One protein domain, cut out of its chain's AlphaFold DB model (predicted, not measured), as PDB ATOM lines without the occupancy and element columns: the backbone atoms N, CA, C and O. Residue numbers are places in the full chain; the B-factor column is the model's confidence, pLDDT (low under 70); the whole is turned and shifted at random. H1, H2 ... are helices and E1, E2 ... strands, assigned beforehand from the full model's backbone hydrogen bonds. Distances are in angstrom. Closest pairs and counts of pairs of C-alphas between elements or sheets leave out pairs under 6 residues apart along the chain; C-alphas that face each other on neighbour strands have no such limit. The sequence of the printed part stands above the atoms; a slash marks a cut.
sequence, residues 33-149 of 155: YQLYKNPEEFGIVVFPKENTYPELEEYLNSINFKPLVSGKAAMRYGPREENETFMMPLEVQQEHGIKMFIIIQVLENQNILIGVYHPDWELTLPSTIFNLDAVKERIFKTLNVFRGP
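Overview. This is residues 33 to 149 of the 155 residues of an uncharacterized protein of Candidatus Nitrohelix vancouverensis (UniProt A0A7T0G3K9). One strongly twisted six-stranded sheet runs through the middle, with the long helix H3 lying along one face and the shorter H1 over the same face near the E3 end. The small hairpin E4 and E5 crosses the other face of the sheet, partly face to face with it; elsewhere the short helix H2 only grazes the sheet with its residues 92 to 93. The printed part has 117 residues and, along the chain, E1 E2 H1 E3 E4 E5 H2 E6 E7 E8 H3; the large sheet is mixed, in the order E3, E1, E2, E6, E7, E8. The class is mixed, helices and strands; the whole is compact, with a radius of gyration of the C-alphas of 13.0 A, and rounded, spanning 32 by 30 by 29 A.

Arrangement. The sheet runs E3 (residues 66 to 72), E1 (33 to 37), E2 (43 to 47), E6 (101 to 106), E7 (112 to 118), E8 (122 to 124), with E3 and E8 as edge strands. E3 and E1 are antiparallel, N 35 and O 69 being 2.8 A apart. The hairpin E1 and E2 has N 36 and O 44 at 2.8 A. E2 and E6 are parallel, with N 104 and O 45 at 2.8 A. E6, E7 and E8 form a meander, each strand the antiparallel neighbour of the one before, with N 103 and O 115 at 2.8 A and N 122 and O 118 at 2.7 A. H3 (residues 132 to 146) lies over E6 and E7 at a height over the sheet of 9.6 A, along the strands, at 7 degrees to E6 on the local plane; the closest C-alphas of H3 and E7 are those of Leu 132 and Ile 112, 7.3 A apart. H1 (residues 54 to 62) is on the same face at a height of 8.1 A, together two layers, helices on one face of a sheet. H1 and H3 are close but not clearly touching, the C-alphas of Leu 56 and Leu 132 being 7.2 A apart, at a shallow tilt of 30 degrees, the same way. E2, H1 and E3 form a split strand-helix-strand unit, two strands running the same way with E1 between them, its crossover right-handed. E4 (residues 74 to 77) and E5 (residues 84 to 87), a hairpin with N 74 and O 87 at 2.8 A, form a sandwich, two sheets face to face, with the large sheet, their strands at 85 degrees; the closest C-alphas of E5 and E2 are those of Met 87 and Val 45, 6.6 A apart. H2 (residues 90 to 95) only grazes the large sheet, with residues 92 to 93. In H1, H2 and H3 every O i to N i+4 pair is within hydrogen-bond range.

Along the chain. E1 begins at C-alpha 33 (40.975, 31.442, 45.188) and is 13.2 A long, E2 13.1 A. H1 is 12.0 A, E3 18.6 A, E4 9.9 A, E5 9.6 A and H2 8.6 A. E6 is 15.9 A, E7 19.6 A, from C-alpha 112 (33.006, 42.815, 49.155), and E8 6.6 A. H3, 20.7 A, ends at C-alpha 146 (21.098, 26.422, 52.964).

Size, cuts and confidence. The two C-alphas farthest apart are those of Glu 108 and Pro 149, 36.4 A. The printed part has no cut, and no link is long. Mean pLDDT of the printed part is 92.3; residues 79 and 125 to 126 are under 70.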
ATOM      1  N   TYR A  33      42.055  31.529  44.207       96.69
ATOM      2  CA  TYR A  33      40.975  31.442  45.188       96.69
ATOM      3  C   TYR A  33      41.424  30.666  46.426       96.69
ATOM      4  O   TYR A  33      42.353  29.854  46.386       96.69
ATOM      5  N   GLN A  34      40.706  30.873  47.524       97.94
ATOM      6  CA  GLN A  34      40.732  30.017  48.704       97.94
ATOM      7  C   GLN A  34      39.328  29.460  48.949       97.94
ATOM      8  O   GLN A  34      38.385  30.217  49.170       97.94
ATOM      9  N   LEU A  35      39.182  28.134  48.927       98.44
ATOM     10  CA  LEU A  35      37.976  27.453  49.387       98.44
ATOM     11  C   LEU A  35      38.097  27.181  50.886       98.44
ATOM     12  O   LEU A  35      39.108  26.649  51.353       98.44
ATOM     13  N   TYR A  36      37.035  27.503  51.608       98.62
ATOM     14  CA  TYR A  36      36.795  27.125  52.988       98.62
ATOM     15  C   TYR A  36      35.602  26.177  53.057       98.62
ATOM     16  O   TYR A  36      34.656  26.305  52.277       98.62
ATOM     17  N   LYS A  37      35.620  25.264  54.025       98.50
ATOM     18  CA  LYS A  37      34.528  24.319  54.274       98.50
ATOM     19  C   LYS A  37      34.209  24.248  55.762       98.50
ATOM     20  O   LYS A  37      35.111  24.380  56.590       98.50
ATOM     21  N   ASN A  38      32.935  24.055  56.095       98.00
ATOM     22  CA  ASN A  38      32.484  23.840  57.469       98.00
ATOM     23  C   ASN A  38      32.004  22.384  57.698       98.00
ATOM     24  O   ASN A  38      31.847  21.636  56.734       98.00
ATOM     25  N   PRO A  39      31.733  21.965  58.952       97.06
ATOM     26  CA  PRO A  39      31.240  20.614  59.260       97.06
ATOM     27  C   PRO A  39      29.852  20.267  58.696       97.06
ATOM     28  O   PRO A  39      29.453  19.109  58.728       97.06
ATOM     29  N   GLU A  40      29.102  21.261  58.214       96.44
ATOM     30  CA  GLU A  40      27.814  21.068  57.530       96.44
ATOM     31  C   GLU A  40      27.993  20.851  56.017       96.44
ATOM     32  O   GLU A  40      27.010  20.778  55.284       96.44
ATOM     33  N   GLU A  41      29.241  20.742  55.544       96.44
ATOM     34  CA  GLU A  41      29.623  20.540  54.144       96.44
ATOM     35  C   GLU A  41      29.318  21.733  53.215       96.44
ATOM     36  O   GLU A  41      29.391  21.611  51.987       96.44
ATOM     37  N   PHE A  42      29.026  22.911  53.776       97.94
ATOM     38  CA  PHE A  42      28.878  24.152  53.018       97.94
ATOM     39  C   PHE A  42      30.246  24.752  52.682       97.94
ATOM     40  O   PHE A  42      31.200  24.646  53.458       97.94
ATOM     41  N   GLY A  43      30.330  25.415  51.526       98.19
ATOM     42  CA  GLY A  43      31.540  26.093  51.067       98.19
ATOM     43  C   GLY A  43      31.487  27.616  51.214       98.19
ATOM     44  O   GLY A  43      30.429  28.234  51.096       98.19
ATOM     45  N   ILE A  44      32.651  28.232  51.402       98.25
ATOM     46  CA  ILE A  44      32.876  29.659  51.136       98.25
ATOM     47  C   ILE A  44      34.099  29.767  50.231       98.25
ATOM     48  O   ILE A  44      35.171  29.286  50.586       98.25
ATOM     49  N   VAL A  45      33.947  30.384  49.064       96.94
ATOM     50  CA  VAL A  45      35.052  30.662  48.141       96.94
ATOM     51  C   VAL A  45      35.399  32.136  48.250       96.94
ATOM     52  O   VAL A  45      34.548  32.978  47.986       96.94
ATOM     53  N   VAL A  46      36.642  32.441  48.615       96.75
ATOM     54  CA  VAL A  46      37.174  33.807  48.633       96.75
ATOM     55  C   VAL A  46      38.098  33.993  47.440       96.75
ATOM     56  O   VAL A  46      38.987  33.168  47.213       96.75
ATOM     57  N   PHE A  47      37.896  35.065  46.682       94.50
ATOM     58  CA  PHE A  47      38.801  35.478  45.615       94.50
ATOM     59  C   PHE A  47      38.818  37.015  45.479       94.50
ATOM     60  O   PHE A  47      37.869  37.677  45.892       94.50
ATOM     61  N   PRO A  48      39.861  37.605  44.890       94.12
ATOM     62  CA  PRO A  48      41.153  36.977  44.685       94.12
ATOM     63  C   PRO A  48      41.813  36.700  46.052       94.12
ATOM     64  O   PRO A  48      41.642  37.460  47.009       94.12
ATOM     65  N   LYS A  49      42.483  35.553  46.188       94.69
ATOM     66  CA  LYS A  49      43.000  35.041  47.468       94.69
ATOM     67  C   LYS A  49      43.929  36.048  48.144       94.69
ATOM     68  O   LYS A  49      43.860  36.209  49.358       94.69
ATOM     69  N   GLU A  50      44.754  36.729  47.360       92.56
ATOM     70  CA  GLU A  50      45.702  37.759  47.784       92.56
ATOM     71  C   GLU A  50      45.052  38.955  48.489       92.56
ATOM     72  O   GLU A  50      45.710  39.611  49.293       92.56
ATOM     73  N   ASN A  51      43.760  39.203  48.251       92.88
ATOM     74  CA  ASN A  51      43.013  40.274  48.907       92.88
ATOM     75  C   ASN A  51      42.354  39.819  50.220       92.88
ATOM     76  O   ASN A  51      41.707  40.624  50.891       92.88
ATOM     77  N   THR A  52      42.484  38.546  50.604       93.19
ATOM     78  CA  THR A  52      41.953  38.055  51.882       93.19
ATOM     79  C   THR A  52      42.703  38.724  53.027       93.19
ATOM     80  O   THR A  52      43.920  38.596  53.140       93.19
ATOM     81  N   TYR A  53      41.973  39.438  53.880       94.44
ATOM     82  CA  TYR A  53      42.533  40.185  55.002       94.44
ATOM     83  C   TYR A  53      42.193  39.519  56.349       94.44
ATOM     84  O   TYR A  53      41.188  38.800  56.435       94.44
ATOM     85  N   PRO A  54      43.011  39.732  57.401       95.81
ATOM     86  CA  PRO A  54      42.928  38.972  58.651       95.81
ATOM     87  C   PRO A  54      41.551  38.979  59.314       95.81
ATOM     88  O   PRO A  54      41.102  37.946  59.792       95.81
ATOM     89  N   GLU A  55      40.844  40.107  59.302       97.31
ATOM     90  CA  GLU A  55      39.533  40.245  59.942       97.31
ATOM     91  C   GLU A  55      38.453  39.396  59.252       97.31
ATOM     92  O   GLU A  55      37.556  38.860  59.910       97.31
ATOM     93  N   LEU A  56      38.537  39.240  57.925       97.00
ATOM     94  CA  LEU A  56      37.672  38.325  57.184       97.00
ATOM     95  C   LEU A  56      38.018  36.872  57.531       97.00
ATOM     96  O   LEU A  56      37.120  36.085  57.822       97.00
ATOM     97  N   GLU A  57      39.302  36.518  57.541       96.56
ATOM     98  CA  GLU A  57      39.751  35.159  57.857       96.56
ATOM     99  C   GLU A  57      39.419  34.748  59.302       96.56
ATOM    100  O   GLU A  57      38.956  33.630  59.545       96.56
ATOM    101  N   GLU A  58      39.599  35.650  60.266       98.06
ATOM    102  CA  GLU A  58      39.222  35.451  61.665       98.06
ATOM    103  C   GLU A  58      37.715  35.213  61.786       98.06
ATOM    104  O   GLU A  58      37.284  34.261  62.444       98.06
ATOM    105  N   TYR A  59      36.905  36.017  61.089       98.19
ATOM    106  CA  TYR A  59      35.464  35.816  61.064       98.19
ATOM    107  C   TYR A  59      35.091  34.441  60.498       98.19
ATOM    108  O   TYR A  59      34.351  33.709  61.157       98.19
ATOM    109  N   LEU A  60      35.617  34.048  59.333       98.31
ATOM    110  CA  LEU A  60      35.335  32.734  58.741       98.31
ATOM    111  C   LEU A  60      35.726  31.594  59.697       98.31
ATOM    112  O   LEU A  60      34.949  30.663  59.921       98.31
ATOM    113  N   ASN A  61      36.883  31.712  60.349       97.81
ATOM    114  CA  ASN A  61      37.319  30.761  61.363       97.81
ATOM    115  C   ASN A  61      36.368  30.687  62.566       97.81
ATOM    116  O   ASN A  61      36.129  29.585  63.069       97.81
ATOM    117  N   SER A  62      35.817  31.823  63.010       98.19
ATOM    118  CA  SER A  62      34.887  31.905  64.147       98.19
ATOM    119  C   SER A  62      33.556  31.187  63.896       98.19
ATOM    120  O   SER A  62      32.937  30.689  64.834       98.19
ATOM    121  N   ILE A  63      33.144  31.065  62.630       97.81
ATOM    122  CA  ILE A  63      31.941  30.333  62.208       97.81
ATOM    123  C   ILE A  63      32.258  28.923  61.677       97.81
ATOM    124  O   ILE A  63      31.463  28.338  60.942       97.81
ATOM    125  N   ASN A  64      33.402  28.354  62.082       98.00
ATOM    126  CA  ASN A  64      33.867  27.000  61.756       98.00
ATOM    127  C   ASN A  64      34.133  26.729  60.267       98.00
ATOM    128  O   ASN A  64      34.163  25.569  59.857       98.00
ATOM    129  N   PHE A  65      34.373  27.763  59.464       98.56
ATOM    130  CA  PHE A  65      34.892  27.588  58.112       98.56
ATOM    131  C   PHE A  65      36.414  27.495  58.168       98.56
ATOM    132  O   PHE A  65      37.089  28.415  58.628       98.56
ATOM    133  N   LYS A  66      36.962  26.364  57.717       98.19
ATOM    134  CA  LYS A  66      38.406  26.114  57.685       98.19
ATOM    135  C   LYS A  66      38.918  26.086  56.249       98.19
ATOM    136  O   LYS A  66      38.195  25.580  55.388       98.19
ATOM    137  N   PRO A  67      40.127  26.615  55.976       98.00
ATOM    138  CA  PRO A  67      40.747  26.496  54.661       98.00
ATOM    139  C   PRO A  67      40.809  25.025  54.236       98.00
ATOM    140  O   PRO A  67      41.216  24.175  55.027       98.00
ATOM    141  N   LEU A  68      40.400  24.734  53.001       98.06
ATOM    142  CA  LEU A  68      40.393  23.382  52.441       98.06
ATOM    143  C   LEU A  68      41.375  23.250  51.275       98.06
ATOM    144  O   LEU A  68      42.295  22.443  51.334       98.06
ATOM    145  N   VAL A  69      41.201  24.058  50.229       98.00
ATOM    146  CA  VAL A  69      42.030  24.010  49.015       98.00
ATOM    147  C   VAL A  69      42.142  25.397  48.392       98.00
ATOM    148  O   VAL A  69      41.238  26.225  48.515       98.00
ATOM    149  N   SER A  70      43.269  25.665  47.738       97.50
ATOM    150  CA  SER A  70      43.471  26.849  46.903       97.50
ATOM    151  C   SER A  70      43.832  26.427  45.490       97.50
ATOM    152  O   SER A  70      44.407  25.361  45.285       97.50
ATOM    153  N   GLY A  71      43.576  27.299  44.526       96.25
ATOM    154  CA  GLY A  71      44.005  27.084  43.153       96.25
ATOM    155  C   GLY A  71      43.652  28.267  42.271       96.25
ATOM    156  O   GLY A  71      43.326  29.343  42.769       96.25
ATOM    157  N   LYS A  72      43.686  28.042  40.959       95.25
ATOM    158  CA  LYS A  72      43.234  29.020  39.971       95.25
ATOM    159  C   LYS A  72      41.716  29.027  39.879       95.25
ATOM    160  O   LYS A  72      41.098  27.970  39.752       95.25
ATOM    161  N   ALA A  73      41.125  30.211  39.979       92.94
ATOM    162  CA  ALA A  73      39.699  30.390  39.798       92.94
ATOM    163  C   ALA A  73      39.338  30.202  38.320       92.94
ATOM    164  O   ALA A  73      40.084  30.609  37.430       92.94
ATOM    165  N   ALA A  74      38.182  29.604  38.069       91.00
ATOM    166  CA  ALA A  74      37.603  29.458  36.746       91.00
ATOM    167  C   ALA A  74      36.420  30.418  36.604       91.00
ATOM    168  O   ALA A  74      35.621  30.563  37.536       91.00
ATOM    169  N   MET A  75      36.294  31.050  35.435       89.50
ATOM    170  CA  MET A  75      35.075  31.773  35.080       89.50
ATOM    171  C   MET A  75      33.924  30.772  34.972       89.50
ATOM    172  O   MET A  75      34.040  29.759  34.277       89.50
ATOM    173  N   ARG A  76      32.820  31.039  35.667       86.38
ATOM    174  CA  ARG A  76      31.621  30.202  35.643       86.38
ATOM    175  C   ARG A  76      30.383  31.064  35.472       86.38
ATOM    176  O   ARG A  76      30.298  32.164  36.012       86.38
ATOM    177  N   TYR A  77      29.425  30.507  34.744       84.25
ATOM    178  CA  TYR A  77      28.215  31.184  34.304       84.25
ATOM    179  C   TYR A  77      27.002  30.648  35.065       84.25
ATOM    180  O   TYR A  77      26.957  29.475  35.439       84.25
ATOM    181  N   GLY A  78      26.024  31.517  35.306       78.44
ATOM    182  CA  GLY A  78      24.688  31.125  35.734       78.44
ATOM    183  C   GLY A  78      23.870  30.520  34.579       78.44
ATOM    184  O   GLY A  78      24.275  30.606  33.421       78.44
ATOM    185  N   PRO A  79      22.675  29.980  34.865       68.88
ATOM    186  CA  PRO A  79      21.904  29.126  33.948       68.88
ATOM    187  C   PRO A  79      21.442  29.828  32.670       68.88
ATOM    188  O   PRO A  79      21.091  29.181  31.687       68.88
ATOM    189  N   ARG A  80      21.386  31.160  32.698       72.31
ATOM    190  CA  ARG A  80      20.982  32.000  31.564       72.31
ATOM    191  C   ARG A  80      22.140  32.792  30.970       72.31
ATOM    192  O   ARG A  80      21.894  33.694  30.183       72.31
ATOM    193  N   GLU A  81      23.363  32.533  31.434       72.88
ATOM    194  CA  GLU A  81      24.557  33.338  31.131       72.88
ATOM    195  C   GLU A  81      24.404  34.829  31.514       72.88
ATOM    196  O   GLU A  81      25.235  35.660  31.178       72.88
ATOM    197  N   GLU A  82      23.360  35.168  32.281       72.81
ATOM    198  CA  GLU A  82      23.087  36.521  32.788       72.81
ATOM    199  C   GLU A  82      24.029  36.910  33.939       72.81
ATOM    200  O   GLU A  82      24.210  38.092  34.219       72.81
ATOM    201  N   ASN A  83      24.614  35.915  34.614       77.38
ATOM    202  CA  ASN A  83      25.578  36.096  35.693       77.38
ATOM    203  C   ASN A  83      26.855  35.336  35.349       77.38
ATOM    204  O   ASN A  83      26.787  34.164  34.978       77.38
ATOM    205  N   GLU A  84      28.008  35.953  35.570       85.50
ATOM    206  CA  GLU A  84      29.308  35.296  35.497       85.50
ATOM    207  C   GLU A  84      30.192  35.763  36.656       85.50
ATOM    208  O   GLU A  84      30.125  36.914  37.086       85.50
ATOM    209  N   THR A  85      30.996  34.856  37.203       88.75
ATOM    210  CA  THR A  85      32.051  35.212  38.157       88.75
ATOM    211  C   THR A  85      33.161  34.182  38.147       88.75
ATOM    212  O   THR A  85      32.964  33.019  37.788       88.75
ATOM    213  N   PHE A  86      34.315  34.590  38.657       88.44
ATOM    214  CA  PHE A  86      35.366  33.672  39.059       88.44
ATOM    215  C   PHE A  86      34.987  32.935  40.349       88.44
ATOM    216  O   PHE A  86      34.451  33.525  41.287       88.44
ATOM    217  N   MET A  87      35.263  31.633  40.396       87.56
ATOM    218  CA  MET A  87      35.124  30.783  41.587       87.56
ATOM    219  C   MET A  87      35.986  29.514  41.439       87.56
ATOM    220  O   MET A  87      36.702  29.366  40.453       87.56
ATOM    221  N   MET A  88      35.922  28.574  42.390       94.00
ATOM    222  CA  MET A  88      36.620  27.286  42.249       94.00
ATOM    223  C   MET A  88      36.158  26.505  40.992       94.00
ATOM    224  O   MET A  88      34.965  26.558  40.653       94.00
ATOM    225  N   PRO A  89      37.055  25.747  40.327       94.38
ATOM    226  CA  PRO A  89      36.686  24.859  39.222       94.38
ATOM    227  C   PRO A  89      35.601  23.846  39.614       94.38
ATOM    228  O   PRO A  89      35.475  23.468  40.784       94.38
ATOM    229  N   LEU A  90      34.815  23.395  38.632       93.06
ATOM    230  CA  LEU A  90      33.729  22.437  38.865       93.06
ATOM    231  C   LEU A  90      34.266  21.098  39.389       93.06
ATOM    232  O   LEU A  90      33.639  20.468  40.237       93.06
ATOM    233  N   GLU A  91      35.443  20.693  38.933       95.19
ATOM    234  CA  GLU A  91      36.113  19.458  39.328       95.19
ATOM    235  C   GLU A  91      36.443  19.484  40.823       95.19
ATOM    236  O   GLU A  91      36.140  18.535  41.537       95.19
ATOM    237  N   VAL A  92      36.959  20.615  41.319       96.62
ATOM    238  CA  VAL A  92      37.259  20.820  42.747       96.62
ATOM    239  C   VAL A  92      35.974  20.816  43.578       96.62
ATOM    240  O   VAL A  92      35.922  20.228  44.660       96.62
ATOM    241  N   GLN A  93      34.912  21.450  43.066       94.88
ATOM    242  CA  GLN A  93      33.595  21.423  43.704       94.88
ATOM    243  C   GLN A  93      33.097  19.979  43.885       94.88
ATOM    244  O   GLN A  93      32.618  19.622  44.965       94.88
ATOM    245  N   GLN A  94      33.199  19.162  42.832       95.62
ATOM    246  CA  GLN A  94      32.768  17.764  42.822       95.62
ATOM    247  C   GLN A  94      33.646  16.888  43.721       95.62
ATOM    248  O   GLN A  94      33.111  16.127  44.525       95.62
ATOM    249  N   GLU A  95      34.971  17.036  43.634       97.50
ATOM    250  CA  GLU A  95      35.958  16.303  44.435       97.50
ATOM    251  C   GLU A  95      35.700  16.460  45.937       97.50
ATOM    252  O   GLU A  95      35.739  15.487  46.691       97.50
ATOM    253  N   HIS A  96      35.373  17.676  46.378       96.75
ATOM    254  CA  HIS A  96      35.126  17.976  47.787       96.75
ATOM    255  C   HIS A  96      33.648  17.940  48.193       96.75
ATOM    256  O   HIS A  96      33.323  18.309  49.326       96.75
ATOM    257  N   GLY A  97      32.752  17.500  47.305       95.81
ATOM    258  CA  GLY A  97      31.326  17.339  47.598       95.81
ATOM    259  C   GLY A  97      30.603  18.638  47.976       95.81
ATOM    260  O   GLY A  97      29.613  18.595  48.705       95.81
ATOM    261  N   ILE A  98      31.080  19.796  47.507       96.62
ATOM    262  CA  ILE A  98      30.506  21.099  47.857       96.62
ATOM    263  C   ILE A  98      29.233  21.338  47.040       96.62
ATOM    264  O   ILE A  98      29.272  21.670  45.854       96.62
ATOM    265  N   LYS A  99      28.075  21.178  47.682       95.06
ATOM    266  CA  LYS A  99      26.770  21.343  47.017       95.06
ATOM    267  C   LYS A  99      26.283  22.786  47.001       95.06
ATOM    268  O   LYS A  99      25.717  23.227  46.010       95.06
ATOM    269  N   MET A 100      26.500  23.505  48.097       96.50
ATOM    270  CA  MET A 100      26.058  24.882  48.295       96.50
ATOM    271  C   MET A 100      27.227  25.698  48.818       96.50
ATOM    272  O   MET A 100      27.930  25.259  49.736       96.50
ATOM    273  N   PHE A 101      27.450  26.871  48.237       96.56
ATOM    274  CA  PHE A 101      28.544  27.725  48.668       96.56
ATOM    275  C   PHE A 101      28.267  29.205  48.445       96.56
ATOM    276  O   PHE A 101      27.491  29.604  47.578       96.56
ATOM    277  N   ILE A 102      28.923  30.017  49.262       96.75
ATOM    278  CA  ILE A 102      28.925  31.472  49.151       96.75
ATOM    279  C   ILE A 102      30.201  31.876  48.419       96.75
ATOM    280  O   ILE A 102      31.273  31.329  48.678       96.75
ATOM    281  N   ILE A 103      30.086  32.831  47.508       95.50
ATOM    282  CA  ILE A 103      31.214  33.447  46.821       95.50
ATOM    283  C   ILE A 103      31.474  34.805  47.471       95.50
ATOM    284  O   ILE A 103      30.553  35.605  47.602       95.50
ATOM    285  N   ILE A 104      32.713  35.066  47.873       95.62
ATOM    286  CA  ILE A 104      33.176  36.333  48.436       95.62
ATOM    287  C   ILE A 104      34.231  36.888  47.486       95.62
ATOM    288  O   ILE A 104      35.349  36.374  47.428       95.62
ATOM    289  N   GLN A 105      33.873  37.939  46.755       94.00
ATOM    290  CA  GLN A 105      34.822  38.683  45.942       94.00
ATOM    291  C   GLN A 105      35.319  39.895  46.725       94.00
ATOM    292  O   GLN A 105      34.537  40.805  47.002       94.00
ATOM    293  N   VAL A 106      36.603  39.918  47.070       93.88
ATOM    294  CA  VAL A 106      37.222  41.037  47.787       93.88
ATOM    295  C   VAL A 106      37.785  42.044  46.787       93.88
ATOM    296  O   VAL A 106      38.725  41.765  46.041       93.88
ATOM    297  N   LEU A 107      37.192  43.230  46.775       91.69
ATOM    298  CA  LEU A 107      37.595  44.371  45.965       91.69
ATOM    299  C   LEU A 107      38.623  45.235  46.714       91.69
ATOM    300  O   LEU A 107      38.962  44.995  47.875       91.69
ATOM    301  N   GLU A 108      39.082  46.298  46.058       84.25
ATOM    302  CA  GLU A 108      39.891  47.335  46.697       84.25
ATOM    303  C   GLU A 108      39.174  47.956  47.911       84.25
ATOM    304  O   GLU A 108      37.942  48.038  47.972       84.25
ATOM    305  N   ASN A 109      39.960  48.427  48.884       85.81
ATOM    306  CA  ASN A 109      39.473  49.029  50.134       85.81
ATOM    307  C   ASN A 109      38.577  48.102  50.980       85.81
ATOM    308  O   ASN A 109      37.683  48.584  51.669       85.81
ATOM    309  N   GLN A 110      38.804  46.782  50.927       86.50
ATOM    310  CA  GLN A 110      38.064  45.768  51.705       86.50
ATOM    311  C   GLN A 110      36.548  45.728  51.428       86.50
ATOM    312  O   GLN A 110      35.775  45.166  52.208       86.50
ATOM    313  N   ASN A 111      36.122  46.294  50.300       91.75
ATOM    314  CA  ASN A 111      34.762  46.160  49.799       91.75
ATOM    315  C   ASN A 111      34.526  44.738  49.286       91.75
ATOM    316  O   ASN A 111      35.430  44.113  48.736       91.75
ATOM    317  N   ILE A 112      33.312  44.217  49.452       94.31
ATOM    318  CA  ILE A 112      33.006  42.815  49.155       94.31
ATOM    319  C   ILE A 112      31.744  42.704  48.300       94.31
ATOM    320  O   ILE A 112      30.707  43.277  48.640       94.31
ATOM    321  N   LEU A 113      31.810  41.906  47.233       93.62
ATOM    322  CA  LEU A 113      30.627  41.365  46.561       93.62
ATOM    323  C   LEU A 113      30.362  39.948  47.070       93.62
ATOM    324  O   LEU A 113      31.291  39.161  47.266       93.62
ATOM    325  N   ILE A 114      29.086  39.623  47.275       92.88
ATOM    326  CA  ILE A 114      28.661  38.295  47.722       92.88
ATOM    327  C   ILE A 114      27.812  37.655  46.644       92.88
ATOM    328  O   ILE A 114      26.710  38.124  46.380       92.88
ATOM    329  N   GLY A 115      28.293  36.550  46.091       92.56
ATOM    330  CA  GLY A 115      27.490  35.639  45.289       92.56
ATOM    331  C   GLY A 115      27.043  34.429  46.100       92.56
ATOM    332  O   GLY A 115      27.594  34.124  47.160       92.56
ATOM    333  N   VAL A 116      26.054  33.703  45.596       93.56
ATOM    334  CA  VAL A 116      25.637  32.425  46.179       93.56
ATOM    335  C   VAL A 116      25.413  31.417  45.070       93.56
ATOM    336  O   VAL A 116      24.776  31.739  44.071       93.56
ATOM    337  N   TYR A 117      25.916  30.204  45.273       93.00
ATOM    338  CA  TYR A 117      25.595  29.048  44.457       93.00
ATOM    339  C   TYR A 117      24.730  28.068  45.248       93.00
ATOM    340  O   TYR A 117      25.081  27.652  46.360       93.00
ATOM    341  N   HIS A 118      23.626  27.657  44.634       92.62
ATOM    342  CA  HIS A 118      22.729  26.625  45.136       92.62
ATOM    343  C   HIS A 118      22.344  25.679  43.990       92.62
ATOM    344  O   HIS A 118      22.166  26.158  42.879       92.62
ATOM    345  N   PRO A 119      22.162  24.366  44.203       89.62
ATOM    346  CA  PRO A 119      21.830  23.446  43.109       89.62
ATOM    347  C   PRO A 119      20.515  23.795  42.391       89.62
ATOM    348  O   PRO A 119      20.431  23.647  41.179       89.62
ATOM    349  N   ASP A 120      19.513  24.287  43.122       87.69
ATOM    350  CA  ASP A 120      18.172  24.524  42.552       87.69
ATOM    351  C   ASP A 120      18.021  25.842  41.776       87.69
ATOM    352  O   ASP A 120      17.142  25.963  40.927       87.69
ATOM    353  N   TRP A 121      18.820  26.858  42.103       83.88
ATOM    354  CA  TRP A 121      18.721  28.198  41.500       83.88
ATOM    355  C   TRP A 121      20.074  28.745  41.030       83.88
ATOM    356  O   TRP A 121      20.177  29.899  40.624       83.88
ATOM    357  N   GLU A 122      21.083  27.876  41.036       85.06
ATOM    358  CA  GLU A 122      22.430  28.067  40.515       85.06
ATOM    359  C   GLU A 122      23.108  29.351  41.019       85.06
ATOM    360  O   GLU A 122      22.962  29.723  42.185       85.06
ATOM    361  N   LEU A 123      23.954  29.966  40.190       86.12
ATOM    362  CA  LEU A 123      24.762  31.117  40.559       86.12
ATOM    363  C   LEU A 123      23.929  32.404  40.594       86.12
ATOM    364  O   LEU A 123      23.351  32.833  39.594       86.12
ATOM    365  N   THR A 124      23.997  33.085  41.732       83.06
ATOM    366  CA  THR A 124      23.554  34.469  41.905       83.06
ATOM    367  C   THR A 124      24.761  35.370  42.122       83.06
ATOM    368  O   THR A 124      25.618  35.066  42.952       83.06
ATOM    369  N   LEU A 125      24.810  36.498  41.414       68.50
ATOM    370  CA  LEU A 125      25.698  37.616  41.733       68.50
ATOM    371  C   LEU A 125      24.896  38.904  41.829       68.50
ATOM    372  O   LEU A 125      24.700  39.595  40.831       68.50
ATOM    373  N   PRO A 126      24.421  39.270  43.025       66.25
ATOM    374  CA  PRO A 126      23.977  40.633  43.230       66.25
ATOM    375  C   PRO A 126      25.158  41.595  43.029       66.25
ATOM    376  O   PRO A 126      26.223  41.432  43.618       66.25
ATOM    377  N   SER A 127      24.938  42.665  42.268       72.69
ATOM    378  CA  SER A 127      25.896  43.759  42.032       72.69
ATOM    379  C   SER A 127      26.072  44.702  43.238       72.69
ATOM    380  O   SER A 127      26.535  45.833  43.100       72.69
ATOM    381  N   THR A 128      25.665  44.269  44.436       88.25
ATOM    382  CA  THR A 128      25.693  45.093  45.650       88.25
ATOM    383  C   THR A 128      27.026  44.952  46.369       88.25
ATOM    384  O   THR A 128      27.416  43.846  46.736       88.25
ATOM    385  N   ILE A 129      27.678  46.086  46.619       91.50
ATOM    386  CA  ILE A 129      28.930  46.175  47.369       91.50
ATOM    387  C   ILE A 129      28.628  46.312  48.864       91.50
ATOM    388  O   ILE A 129      27.802  47.131  49.271       91.50
ATOM    389  N   PHE A 130      29.316  45.522  49.680       93.31
ATOM    390  CA  PHE A 130      29.157  45.468  51.127       93.31
ATOM    391  C   PHE A 130      30.483  45.724  51.851       93.31
ATOM    392  O   PHE A 130      31.558  45.437  51.329       93.31
ATOM    393  N   ASN A 131      30.392  46.205  53.092       94.56
ATOM    394  CA  ASN A 131      31.489  46.138  54.055       94.56
ATOM    395  C   ASN A 131      31.448  44.804  54.825       94.56
ATOM    396  O   ASN A 131      30.488  44.035  54.710       94.56
ATOM    397  N   LEU A 132      32.468  44.543  55.648       94.75
ATOM    398  CA  LEU A 132      32.575  43.292  56.399       94.75
ATOM    399  C   LEU A 132      31.366  43.023  57.310       94.75
ATOM    400  O   LEU A 132      30.886  41.894  57.366       94.75
ATOM    401  N   ASP A 133      30.842  44.025  58.014       95.31
ATOM    402  CA  ASP A 133      29.735  43.802  58.952       95.31
ATOM    403  C   ASP A 133      28.440  43.401  58.238       95.31
ATOM    404  O   ASP A 133      27.769  42.452  58.652       95.31
ATOM    405  N   ALA A 134      28.135  44.034  57.103       95.00
ATOM    406  CA  ALA A 134      27.026  43.614  56.253       95.00
ATOM    407  C   ALA A 134      27.261  42.214  55.657       95.00
ATOM    408  O   ALA A 134      26.323  41.424  55.534       95.00
ATOM    409  N   VAL A 135      28.511  41.867  55.331       94.94
ATOM    410  CA  VAL A 135      28.884  40.533  54.835       94.94
ATOM    411  C   VAL A 135      28.624  39.449  55.874       94.94
ATOM    412  O   VAL A 135      28.025  38.427  55.538       94.94
ATOM    413  N   LYS A 136      28.980  39.684  57.142       97.12
ATOM    414  CA  LYS A 136      28.701  38.756  58.251       97.12
ATOM    415  C   LYS A 136      27.206  38.449  58.363       97.12
ATOM    416  O   LYS A 136      26.808  37.288  58.481       97.12
ATOM    417  N   GLU A 137      26.362  39.479  58.276       96.06
ATOM    418  CA  GLU A 137      24.905  39.313  58.319       96.06
ATOM    419  C   GLU A 137      24.389  38.500  57.121       96.06
ATOM    420  O   GLU A 137      23.545  37.611  57.275       96.06
ATOM    421  N   ARG A 138      24.903  38.778  55.916       94.88
ATOM    422  CA  ARG A 138      24.525  38.062  54.691       94.88
ATOM    423  C   ARG A 138      24.944  36.601  54.734       94.88
ATOM    424  O   ARG A 138      24.113  35.752  54.430       94.88
ATOM    425  N   ILE A 139      26.165  36.303  55.174       96.62
ATOM    426  CA  ILE A 139      26.650  34.929  55.348       96.62
ATOM    427  C   ILE A 139      25.726  34.174  56.298       96.62
ATOM    428  O   ILE A 139      25.209  33.120  55.937       96.62
ATOM    429  N   PHE A 140      25.422  34.742  57.467       95.94
ATOM    430  CA  PHE A 140      24.516  34.108  58.421       95.94
ATOM    431  C   PHE A 140      23.130  33.814  57.822       95.94
ATOM    432  O   PHE A 140      22.610  32.705  57.968       95.94
ATOM    433  N   LYS A 141      22.533  34.781  57.113       94.88
ATOM    434  CA  LYS A 141      21.237  34.595  56.441       94.88
ATOM    435  C   LYS A 141      21.300  33.505  55.372       94.88
ATOM    436  O   LYS A 141      20.425  32.643  55.355       94.88
ATOM    437  N   THR A 142      22.328  33.507  54.529       95.38
ATOM    438  CA  THR A 142      22.499  32.508  53.468       95.38
ATOM    439  C   THR A 142      22.689  31.105  54.037       95.38
ATOM    440  O   THR A 142      22.049  30.171  53.564       95.38
ATOM    441  N   LEU A 143      23.472  30.942  55.107       96.12
ATOM    442  CA  LEU A 143      23.628  29.642  55.771       96.12
ATOM    443  C   LEU A 143      22.299  29.123  56.338       96.12
ATOM    444  O   LEU A 143      22.014  27.932  56.256       96.12
ATOM    445  N   ASN A 144      21.445  30.002  56.866       95.19
ATOM    446  CA  ASN A 144      20.103  29.602  57.298       95.19
ATOM    447  C   ASN A 144      19.208  29.179  56.126       95.19
ATOM    448  O   ASN A 144      18.389  28.281  56.296       95.19
ATOM    449  N   VAL A 145      19.371  29.789  54.949       93.62
ATOM    450  CA  VAL A 145      18.688  29.348  53.723       93.62
ATOM    451  C   VAL A 145      19.192  27.969  53.294       93.62
ATOM    452  O   VAL A 145      18.368  27.103  53.021       93.62
ATOM    453  N   PHE A 146      20.508  27.726  53.308       95.00
ATOM    454  CA  PHE A 146      21.098  26.422  52.964       95.00
ATOM    455  C   PHE A 146      20.615  25.286  53.867       95.00
ATOM    456  O   PHE A 146      20.356  24.181  53.396       95.00
ATOM    457  N   ARG A 147      20.449  25.553  55.166       94.31
ATOM    458  CA  ARG A 147      19.882  24.589  56.126       94.31
ATOM    459  C   ARG A 147      18.405  24.281  55.864       94.31
ATOM    460  O   ARG A 147      17.894  23.283  56.367       94.31
ATOM    461  N   GLY A 148      17.719  25.130  55.098       88.31
ATOM    462  CA  GLY A 148      16.299  25.003  54.814       88.31
ATOM    463  C   GLY A 148      15.414  25.198  56.054       88.31
ATOM    464  O   GLY A 148      15.851  25.711  57.091       88.31
ATOM    465  N   PRO A 149      14.126  24.828  55.969       78.50
ATOM    466  CA  PRO A 149      13.220  24.896  57.108       78.50
ATOM    467  C   PRO A 149      13.699  23.973  58.238       78.50
ATOM    468  O   PRO A 149      13.705  22.752  58.115       78.50
TER     469      PRO A 149